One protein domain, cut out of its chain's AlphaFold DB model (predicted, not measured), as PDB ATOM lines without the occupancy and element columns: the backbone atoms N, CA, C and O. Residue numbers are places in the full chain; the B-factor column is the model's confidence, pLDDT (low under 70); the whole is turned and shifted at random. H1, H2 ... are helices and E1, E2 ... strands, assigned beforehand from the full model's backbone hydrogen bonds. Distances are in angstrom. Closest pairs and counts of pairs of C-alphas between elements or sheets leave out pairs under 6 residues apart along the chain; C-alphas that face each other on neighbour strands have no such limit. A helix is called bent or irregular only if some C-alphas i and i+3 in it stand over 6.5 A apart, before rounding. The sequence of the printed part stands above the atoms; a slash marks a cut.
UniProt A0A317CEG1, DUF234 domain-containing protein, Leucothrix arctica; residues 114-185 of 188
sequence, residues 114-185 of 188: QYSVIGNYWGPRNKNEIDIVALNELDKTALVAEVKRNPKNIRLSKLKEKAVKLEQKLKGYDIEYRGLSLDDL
ATOM      1  N   GLN A 114     -29.217  26.824  17.003       95.81
ATOM      2  CA  GLN A 114     -30.331  26.005  16.501       95.81
ATOM      3  C   GLN A 114     -31.148  26.677  15.393       95.81
ATOM      4  O   GLN A 114     -31.882  25.999  14.676       95.81
ATOM      5  N   TYR A 115     -31.057  28.000  15.251       97.38
ATOM      6  CA  TYR A 115     -31.902  28.775  14.344       97.38
ATOM      7  C   TYR A 115     -31.065  29.421  13.237       97.38
ATOM      8  O   TYR A 115     -30.050  30.060  13.510       97.38
ATOM      9  N   SER A 116     -31.513  29.296  11.987       96.06
ATOM     10  CA  SER A 116     -30.896  29.939  10.820       96.06
ATOM     11  C   SER A 116     -31.341  31.391  10.632       96.06
ATOM     12  O   SER A 116     -30.632  32.181  10.013       96.06
ATOM     13  N   VAL A 117     -32.506  31.765  11.170       96.12
ATOM     14  CA  VAL A 117     -33.058  33.126  11.092       96.12
ATOM     15  C   VAL A 117     -33.645  33.508  12.440       96.12
ATOM     16  O   VAL A 117     -34.427  32.744  12.993       96.12
ATOM     17  N   ILE A 118     -33.324  34.701  12.947       97.31
ATOM     18  CA  ILE A 118     -33.905  35.264  14.175       97.31
ATOM     19  C   ILE A 118     -34.198  36.748  13.953       97.31
ATOM     20  O   ILE A 118     -33.367  37.477  13.413       97.31
ATOM     21  N   GLY A 119     -35.371  37.214  14.380       96.00
ATOM     22  CA  GLY A 119     -35.684  38.641  14.411       96.00
ATOM     23  C   GLY A 119     -37.149  38.939  14.705       96.00
ATOM     24  O   GLY A 119     -37.941  38.046  14.997       96.00
ATOM     25  N   ASN A 120     -37.528  40.210  14.605       95.44
ATOM     26  CA  ASN A 120     -38.913  40.641  14.784       95.44
ATOM     27  C   ASN A 120     -39.755  40.346  13.530       95.44
ATOM     28  O   ASN A 120     -39.250  40.366  12.406       95.44
ATOM     29  N   TYR A 121     -41.070  40.175  13.685       95.06
ATOM     30  CA  TYR A 121     -42.005  40.154  12.555       95.06
ATOM     31  C   TYR A 121     -43.015  41.292  12.662       95.06
ATOM     32  O   TYR A 121     -43.653  41.492  13.694       95.06
ATOM     33  N   TRP A 122     -43.217  42.002  11.553       91.81
ATOM     34  CA  TRP A 122     -44.236  43.036  11.431       91.81
ATOM     35  C   TRP A 122     -45.170  42.691  10.278       91.81
ATOM     36  O   TRP A 122     -44.786  42.653   9.110       91.81
ATOM     37  N   GLY A 123     -46.429  42.443  10.611       83.44
ATOM     38  CA  GLY A 123     -47.476  42.192   9.639       83.44
ATOM     39  C   GLY A 123     -47.797  43.432   8.791       83.44
ATOM     40  O   GLY A 123     -47.366  44.551   9.089       83.44
ATOM     41  N   PRO A 124     -48.618  43.267   7.739       77.12
ATOM     42  CA  PRO A 124     -48.999  44.361   6.852       77.12
ATOM     43  C   PRO A 124     -49.588  45.555   7.611       77.12
ATOM     44  O   PRO A 124     -50.459  45.383   8.470       77.12
ATOM     45  N   ARG A 125     -49.150  46.769   7.249       71.00
ATOM     46  CA  ARG A 125     -49.524  48.031   7.918       71.00
ATOM     47  C   ARG A 125     -49.195  48.059   9.415       71.00
ATOM     48  O   ARG A 125     -49.882  48.741  10.167       71.00
ATOM     49  N   ASN A 126     -48.187  47.299   9.844       69.44
ATOM     50  CA  ASN A 126     -47.685  47.298  11.216       69.44
ATOM     51  C   ASN A 126     -48.739  46.922  12.282       69.44
ATOM     52  O   ASN A 126     -48.603  47.276  13.445       69.44
ATOM     53  N   LYS A 127     -49.822  46.230  11.883       72.69
ATOM     54  CA  LYS A 127     -50.936  45.883  12.786       72.69
ATOM     55  C   LYS A 127     -50.642  44.679  13.683       72.69
ATOM     56  O   LYS A 127     -51.189  44.591  14.776       72.69
ATOM     57  N   ASN A 128     -49.794  43.768  13.211       85.81
ATOM     58  CA  ASN A 128     -49.455  42.533  13.912       85.81
ATOM     59  C   ASN A 128     -47.945  42.502  14.124       85.81
ATOM     60  O   ASN A 128     -47.217  42.081  13.228       85.81
ATOM     61  N   GLU A 129     -47.480  42.979  15.270       92.00
ATOM     62  CA  GLU A 129     -46.070  42.886  15.649       92.00
ATOM     63  C   GLU A 129     -45.854  41.683  16.565       92.00
ATOM     64  O   GLU A 129     -46.613  41.474  17.520       92.00
ATOM     65  N   ILE A 130     -44.841  40.892  16.229       96.06
ATOM     66  CA  ILE A 130     -44.351  39.757  17.000       96.06
ATOM     67  C   ILE A 130     -42.906  40.066  17.368       96.06
ATOM     68  O   ILE A 130     -42.089  40.372  16.490       96.06
ATOM     69  N   ASP A 131     -42.626  39.974  18.662       96.69
ATOM     70  CA  ASP A 131     -41.365  40.404  19.252       96.69
ATOM     71  C   ASP A 131     -40.216  39.514  18.756       96.69
ATOM     72  O   ASP A 131     -39.188  40.025  18.318       96.69
ATOM     73  N   ILE A 132     -40.398  38.188  18.726       98.12
ATOM     74  CA  ILE A 132     -39.374  37.259  18.229       98.12
ATOM     75  C   ILE A 132     -39.996  36.179  17.347       98.12
ATOM     76  O   ILE A 132     -40.979  35.532  17.704       98.12
ATOM     77  N   VAL A 133     -39.373  35.962  16.196       98.19
ATOM     78  CA  VAL A 133     -39.555  34.795  15.342       98.19
ATOM     79  C   VAL A 133     -38.175  34.213  15.074       98.19
ATOM     80  O   VAL A 133     -37.302  34.915  14.558       98.19
ATOM     81  N   ALA A 134     -37.988  32.944  15.415       98.12
ATOM     82  CA  ALA A 134     -36.769  32.198  15.147       98.12
ATOM     83  C   ALA A 134     -37.099  30.960  14.307       98.12
ATOM     84  O   ALA A 134     -38.054  30.251  14.614       98.12
ATOM     85  N   LEU A 135     -36.358  30.720  13.229       98.19
ATOM     86  CA  LEU A 135     -36.613  29.638  12.278       98.19
ATOM     87  C   LEU A 135     -35.406  28.716  12.205       98.19
ATOM     88  O   LEU A 135     -34.279  29.188  12.075       98.19
ATOM     89  N   ASN A 136     -35.658  27.414  12.210       97.62
ATOM     90  CA  ASN A 136     -34.723  26.405  11.745       97.62
ATOM     91  C   ASN A 136     -35.240  25.890  10.397       97.62
ATOM     92  O   ASN A 136     -36.214  25.137  10.309       97.62
ATOM     93  N   GLU A 137     -34.614  26.350   9.316       95.69
ATOM     94  CA  GLU A 137     -35.046  26.009   7.960       95.69
ATOM     95  C   GLU A 137     -34.714  24.567   7.552       95.69
ATOM     96  O   GLU A 137     -35.343  24.071   6.609       95.69
ATOM     97  N   LEU A 138     -33.764  23.911   8.231       95.12
ATOM     98  CA  LEU A 138     -33.377  22.520   7.976       95.12
ATOM     99  C   LEU A 138     -34.435  21.562   8.526       95.12
ATOM    100  O   LEU A 138     -34.996  20.774   7.767       95.12
ATOM    101  N   ASP A 139     -34.766  21.709   9.808       96.50
ATOM    102  CA  ASP A 139     -35.713  20.835  10.510       96.50
ATOM    103  C   ASP A 139     -37.171  21.278  10.344       96.50
ATOM    104  O   ASP A 139     -38.090  20.607  10.805       96.50
ATOM    105  N   LYS A 140     -37.393  22.417   9.672       97.25
ATOM    106  CA  LYS A 140     -38.711  23.045   9.521       97.25
ATOM    107  C   LYS A 140     -39.384  23.265  10.875       97.25
ATOM    108  O   LYS A 140     -40.560  22.968  11.047       97.25
ATOM    109  N   THR A 141     -38.659  23.844  11.826       98.06
ATOM    110  CA  THR A 141     -39.225  24.272  13.113       98.06
ATOM    111  C   THR A 141     -39.156  25.787  13.253       98.06
ATOM    112  O   THR A 141     -38.305  26.457  12.659       98.06
ATOM    113  N   ALA A 142     -40.107  26.359  13.981       98.19
ATOM    114  CA  ALA A 142     -40.189  27.789  14.220       98.19
ATOM    115  C   ALA A 142     -40.602  28.070  15.664       98.19
ATOM    116  O   ALA A 142     -41.553  27.486  16.172       98.19
ATOM    117  N   LEU A 143     -39.931  29.026  16.295       98.38
ATOM    118  CA  LEU A 143     -40.332  29.610  17.564       98.38
ATOM    119  C   LEU A 143     -40.956  30.980  17.301       98.38
ATOM    120  O   LEU A 143     -40.338  31.851  16.687       98.38
ATOM    121  N   VAL A 144     -42.170  31.183  17.800       98.44
ATOM    122  CA  VAL A 144     -42.883  32.461  17.783       98.44
ATOM    123  C   VAL A 144     -43.080  32.906  19.225       98.44
ATOM    124  O   VAL A 144     -43.783  32.244  19.990       98.44
ATOM    125  N   ALA A 145     -42.474  34.029  19.605       98.06
ATOM    126  CA  ALA A 145     -42.477  34.475  20.989       98.06
ATOM    127  C   ALA A 145     -42.890  35.938  21.185       98.06
ATOM    128  O   ALA A 145     -42.641  36.814  20.353       98.06
ATOM    129  N   GLU A 146     -43.535  36.181  22.327       97.81
ATOM    130  CA  GLU A 146     -43.796  37.513  22.873       97.81
ATOM    131  C   GLU A 146     -42.928  37.714  24.114       97.81
ATOM    132  O   GLU A 146     -42.863  36.841  24.981       97.81
ATOM    133  N   VAL A 147     -42.296  38.879  24.217       97.44
ATOM    134  CA  VAL A 147     -41.420  39.240  25.326       97.44
ATOM    135  C   VAL A 147     -42.137  40.251  26.207       97.44
ATOM    136  O   VAL A 147     -42.698  41.252  25.748       97.44
ATOM    137  N   LYS A 148     -42.162  39.992  27.512       96.75
ATOM    138  CA  LYS A 148     -42.759  40.889  28.500       96.75
ATOM    139  C   LYS A 148     -41.926  40.891  29.763       96.75
ATOM    140  O   LYS A 148     -41.711  39.859  30.372       96.75
ATOM    141  N   ARG A 149     -41.569  42.082  30.244       94.56
ATOM    142  CA  ARG A 149     -40.853  42.230  31.523       94.56
ATOM    143  C   ARG A 149     -41.568  41.547  32.690       94.56
ATOM    144  O   ARG A 149     -40.916  40.954  33.532       94.56
ATOM    145  N   ASN A 150     -42.898  41.658  32.737       94.50
ATOM    146  CA  ASN A 150     -43.733  41.000  33.737       94.50
ATOM    147  C   ASN A 150     -44.475  39.821  33.083       94.50
ATOM    148  O   ASN A 150     -45.296  40.073  32.189       94.50
ATOM    149  N   PRO A 151     -44.270  38.573  33.542       94.38
ATOM    150  CA  PRO A 151     -44.898  37.391  32.951       94.38
ATOM    151  C   PRO A 151     -46.430  37.444  32.988       94.38
ATOM    152  O   PRO A 151     -47.097  36.945  32.083       94.38
ATOM    153  N   LYS A 152     -47.029  38.149  33.961       95.75
ATOM    154  CA  LYS A 152     -48.494  38.326  34.050       95.75
ATOM    155  C   LYS A 152     -49.097  39.058  32.848       95.75
ATOM    156  O   LYS A 152     -50.311  38.985  32.643       95.75
ATOM    157  N   ASN A 153     -48.278  39.760  32.063       95.25
ATOM    158  CA  ASN A 153     -48.700  40.478  30.862       95.25
ATOM    159  C   ASN A 153     -48.606  39.635  29.584       95.25
ATOM    160  O   ASN A 153     -49.076  40.088  28.542       95.25
ATOM    161  N   ILE A 154     -48.043  38.426  29.650       96.06
ATOM    162  CA  ILE A 154     -47.976  37.509  28.511       96.06
ATOM    163  C   ILE A 154     -49.396  37.073  28.136       96.06
ATOM    164  O   ILE A 154     -50.231  36.755  28.994       96.06
ATOM    165  N   ARG A 155     -49.698  37.091  26.834       96.31
ATOM    166  CA  ARG A 155     -51.005  36.697  26.292       96.31
ATOM    167  C   ARG A 155     -50.818  35.839  25.040       96.31
ATOM    168  O   ARG A 155     -50.979  36.318  23.922       96.31
ATOM    169  N   LEU A 156     -50.559  34.543  25.233       96.44
ATOM    170  CA  LEU A 156     -50.322  33.596  24.130       96.44
ATOM    171  C   LEU A 156     -51.478  33.510  23.122       96.44
ATOM    172  O   LEU A 156     -51.235  33.332  21.934       96.44
ATOM    173  N   SER A 157     -52.730  33.679  23.559       96.38
ATOM    174  CA  SER A 157     -53.876  33.745  22.641       96.38
ATOM    175  C   SER A 157     -53.750  34.908  21.653       96.38
ATOM    176  O   SER A 157     -53.857  34.706  20.448       96.38
ATOM    177  N   LYS A 158     -53.411  36.106  22.147       95.44
ATOM    178  CA  LYS A 158     -53.170  37.289  21.308       95.44
ATOM    179  C   LYS A 158     -51.955  37.110  20.403       95.44
ATOM    180  O   LYS A 158     -51.966  37.588  19.274       95.44
ATOM    181  N   LEU A 159     -50.908  36.437  20.882       96.31
ATOM    182  CA  LEU A 159     -49.741  36.118  20.062       96.31
ATOM    183  C   LEU A 159     -50.133  35.239  18.863       96.31
ATOM    184  O   LEU A 159     -49.810  35.584  17.728       96.31
ATOM    185  N   LYS A 160     -50.908  34.173  19.100       95.88
ATOM    186  CA  LYS A 160     -51.439  33.302  18.039       95.88
ATOM    187  C   LYS A 160     -52.325  34.069  17.052       95.88
ATOM    188  O   LYS A 160     -52.142  33.953  15.844       95.88
ATOM    189  N   GLU A 161     -53.214  34.937  17.539       94.50
ATOM    190  CA  GLU A 161     -54.049  35.801  16.683       94.50
ATOM    191  C   GLU A 161     -53.212  36.710  15.763       94.50
ATOM    192  O   GLU A 161     -53.525  36.882  14.580       94.50
ATOM    193  N   LYS A 162     -52.115  37.283  16.276       93.62
ATOM    194  CA  LYS A 162     -51.196  38.102  15.472       93.62
ATOM    195  C   LYS A 162     -50.437  37.268  14.434       93.62
ATOM    196  O   LYS A 162     -50.173  37.776  13.336       93.62
ATOM    197  N   ALA A 163     -50.115  36.019  14.768       94.69
ATOM    198  CA  ALA A 163     -49.288  35.113  13.979       94.69
ATOM    199  C   ALA A 163     -50.005  34.435  12.802       94.69
ATOM    200  O   ALA A 163     -49.321  33.932  11.920       94.69
ATOM    201  N   VAL A 164     -51.334  34.520  12.681       93.75
ATOM    202  CA  VAL A 164     -52.118  33.884  11.592       93.75
ATOM    203  C   VAL A 164     -51.514  34.085  10.190       93.75
ATOM    204  O   VAL A 164     -51.449  33.165   9.378       93.75
ATOM    205  N   LYS A 165     -51.041  35.297   9.869       91.81
ATOM    206  CA  LYS A 165     -50.415  35.579   8.560       91.81
ATOM    207  C   LYS A 165     -48.988  35.051   8.437       91.81
ATOM    208  O   LYS A 165     -48.525  34.825   7.322       91.81
ATOM    209  N   LEU A 166     -48.278  34.932   9.551       93.25
ATOM    210  CA  LEU A 166     -46.955  34.325   9.600       93.25
ATOM    211  C   LEU A 166     -47.068  32.808   9.400       93.25
ATOM    212  O   LEU A 166     -46.338  32.271   8.576       93.25
ATOM    213  N   GLU A 167     -48.037  32.149  10.038       94.06
ATOM    214  CA  GLU A 167     -48.297  30.708   9.874       94.06
ATOM    215  C   GLU A 167     -48.533  30.328   8.407       94.06
ATOM    216  O   GLU A 167     -47.992  29.341   7.918       94.06
ATOM    217  N   GLN A 168     -49.264  31.160   7.653       92.69
ATOM    218  CA  GLN A 168     -49.463  30.954   6.212       92.69
ATOM    219  C   GLN A 168     -48.147  30.956   5.418       92.69
ATOM    220  O   GLN A 168     -48.028  30.230   4.433       92.69
ATOM    221  N   LYS A 169     -47.164  31.767   5.833       92.00
ATOM    222  CA  LYS A 169     -45.822  31.806   5.224       92.00
ATOM    223  C   LYS A 169     -44.947  30.635   5.672       92.00
ATOM    224  O   LYS A 169     -44.057  30.239   4.931       92.00
ATOM    225  N   LEU A 170     -45.206  30.099   6.860       95.06
ATOM    226  CA  LEU A 170     -44.481  28.990   7.477       95.06
ATOM    227  C   LEU A 170     -45.221  27.655   7.305       95.06
ATOM    228  O   LEU A 170     -45.124  26.764   8.143       95.06
ATOM    229  N   LYS A 171     -45.978  27.486   6.214       94.25
ATOM    230  CA  LYS A 171     -46.704  26.239   5.953       94.25
ATOM    231  C   LYS A 171     -45.727  25.059   5.904       94.25
ATOM    232  O   LYS A 171     -44.811  25.049   5.087       94.25
ATOM    233  N   GLY A 172     -45.972  24.055   6.745       94.38
ATOM    234  CA  GLY A 172     -45.114  22.875   6.874       94.38
ATOM    235  C   GLY A 172     -44.009  23.006   7.922       94.38
ATOM    236  O   GLY A 172     -43.241  22.064   8.063       94.38
ATOM    237  N   TYR A 173     -43.937  24.130   8.644       97.75
ATOM    238  CA  TYR A 173     -43.136  24.228   9.859       97.75
ATOM    239  C   TYR A 173     -43.928  23.733  11.072       97.75
ATOM    240  O   TYR A 173     -45.135  23.969  11.155       97.75
ATOM    241  N   ASP A 174     -43.240  23.109  12.024       97.75
ATOM    242  CA  ASP A 174     -43.741  22.935  13.387       97.75
ATOM    243  C   ASP A 174     -43.510  24.229  14.180       97.75
ATOM    244  O   ASP A 174     -42.386  24.733  14.234       97.75
ATOM    245  N   ILE A 175     -44.581  24.816  14.723       98.00
ATOM    246  CA  ILE A 175     -44.554  26.160  15.316       98.00
ATOM    247  C   ILE A 175     -44.783  26.071  16.825       98.00
ATOM    248  O   ILE A 175     -45.898  25.821  17.292       98.00
ATOM    249  N   GLU A 176     -43.741  26.383  17.587       98.00
ATOM    250  CA  GLU A 176     -43.806  26.578  19.029       98.00
ATOM    251  C   GLU A 176     -44.182  28.029  19.357       98.00
ATOM    252  O   GLU A 176     -43.632  28.982  18.802       98.00
ATOM    253  N   TYR A 177     -45.102  28.204  20.306       98.25
ATOM    254  CA  TYR A 177     -45.475  29.511  20.838       98.25
ATOM    255  C   TYR A 177     -44.981  29.673  22.267       98.25
ATOM    256  O   TYR A 177     -45.408  28.923  23.147       98.25
ATOM    257  N   ARG A 178     -44.174  30.707  22.522       97.75
ATOM    258  CA  ARG A 178     -43.585  30.949  23.844       97.75
ATOM    259  C   ARG A 178     -43.818  32.371  24.341       97.75
ATOM    260  O   ARG A 178     -43.868  33.331  23.581       97.75
ATOM    261  N   GLY A 179     -43.982  32.504  25.648       97.44
ATOM    262  CA  GLY A 179     -43.906  33.789  26.329       97.44
ATOM    263  C   GLY A 179     -42.580  33.858  27.069       97.44
ATOM    264  O   GLY A 179     -42.253  32.907  27.769       97.44
ATOM    265  N   LEU A 180     -41.836  34.943  26.888       97.25
ATOM    266  CA  LEU A 180     -40.533  35.159  27.512       97.25
ATOM    267  C   LEU A 180     -40.590  36.381  28.428       97.25
ATOM    268  O   LEU A 180     -41.234  37.387  28.112       97.25
ATOM    269  N   SER A 181     -39.921  36.302  29.569       96.69
ATOM    270  CA  SER A 181     -39.932  37.329  30.604       96.69
ATOM    271  C   SER A 181     -38.623  37.403  31.375       96.69
ATOM    272  O   SER A 181     -37.724  36.607  31.155       96.69
ATOM    273  N   LEU A 182     -38.494  38.364  32.294       93.56
ATOM    274  CA  LEU A 182     -37.285  38.471  33.120       93.56
ATOM    275  C   LEU A 182     -36.996  37.192  33.922       93.56
ATOM    276  O   LEU A 182     -35.830  36.891  34.159       93.56
ATOM    277  N   ASP A 183     -38.032  36.436  34.285       93.38
ATOM    278  CA  ASP A 183     -37.898  35.183  35.030       93.38
ATOM    279  C   ASP A 183     -37.170  34.109  34.191       93.38
ATOM    280  O   ASP A 183     -36.446  33.275  34.732       93.38
ATOM    281  N   ASP A 184     -37.276  34.183  32.857       92.44
ATOM    282  CA  ASP A 184     -36.660  33.247  31.907       92.44
ATOM    283  C   ASP A 184     -35.170  33.531  31.635       92.44
ATOM    284  O   ASP A 184     -34.517  32.745  30.954       92.44
ATOM    285  N   LEU A 185     -34.605  34.630  32.156       84.38
ATOM    286  CA  LEU A 185     -33.180  34.958  31.979       84.38
ATOM    287  C   LEU A 185     -32.241  34.100  32.839       84.38
ATOM    288  O   LEU A 185     -31.029  34.166  32.665       84.38
TER     289      LEU A 185
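AT A GLANCE: This is residues 114 to 185 of the 188 residues of the protein "DUF234 domain-containing protein" of Leucothrix arctica (UniProt A0A317CEG1). A strongly twisted sheet of four strands has one helix, H1, packed slantwise over one face, the other face bare; short H2 follows, off the sheet. The 72 printed residues include two named helices and four named strands, E1 E2 E3 H1 E4 H2; the mixed sheet runs E1 E2 E3 E4. The class is mixed; the whole is compact, radius of gyration of the C-alphas 12.0 A, spans 32 by 30 by 18 A.

HOW THE PARTS SIT: E1, residues 117 to 122, and E2, residues 129 to 136, form an antiparallel hairpin, N 119 and O 133 3.0 A apart. E2 and E3, residues 141 to 147, form another, N 134 and O 143 2.9 A apart. E3 and E4, residues 174 to 180, are parallel, N 144 and O 176 2.8 A apart. H1, residues 156 to 169, is on the sheet, height 7.5 A, over E2 and E3; its closest C-alphas to E3 are Leu 159 and Glu 146, 6.7 A. E3, H1, E4 make a strand-helix-strand unit, parallel strands joined through a helix, with a right-handed crossover. H1 is irregular, C-alphas 162 and 165 being 7.4 A apart; 7 of 10 O i to N i+4 pairs are within hydrogen-bond range.

IN THESE COORDINATES: E1 begins at C-alpha 117 (-33.058, 33.126, 11.092). E2, 20.4 A long, bends by 56 degrees at residue 132. H2, residues 182 to 185, ends at C-alpha 185 (-33.180, 34.958, 31.979).

THE WHOLE: The printed part has no cut and no long link. Residue 126 is under 70 in pLDDT.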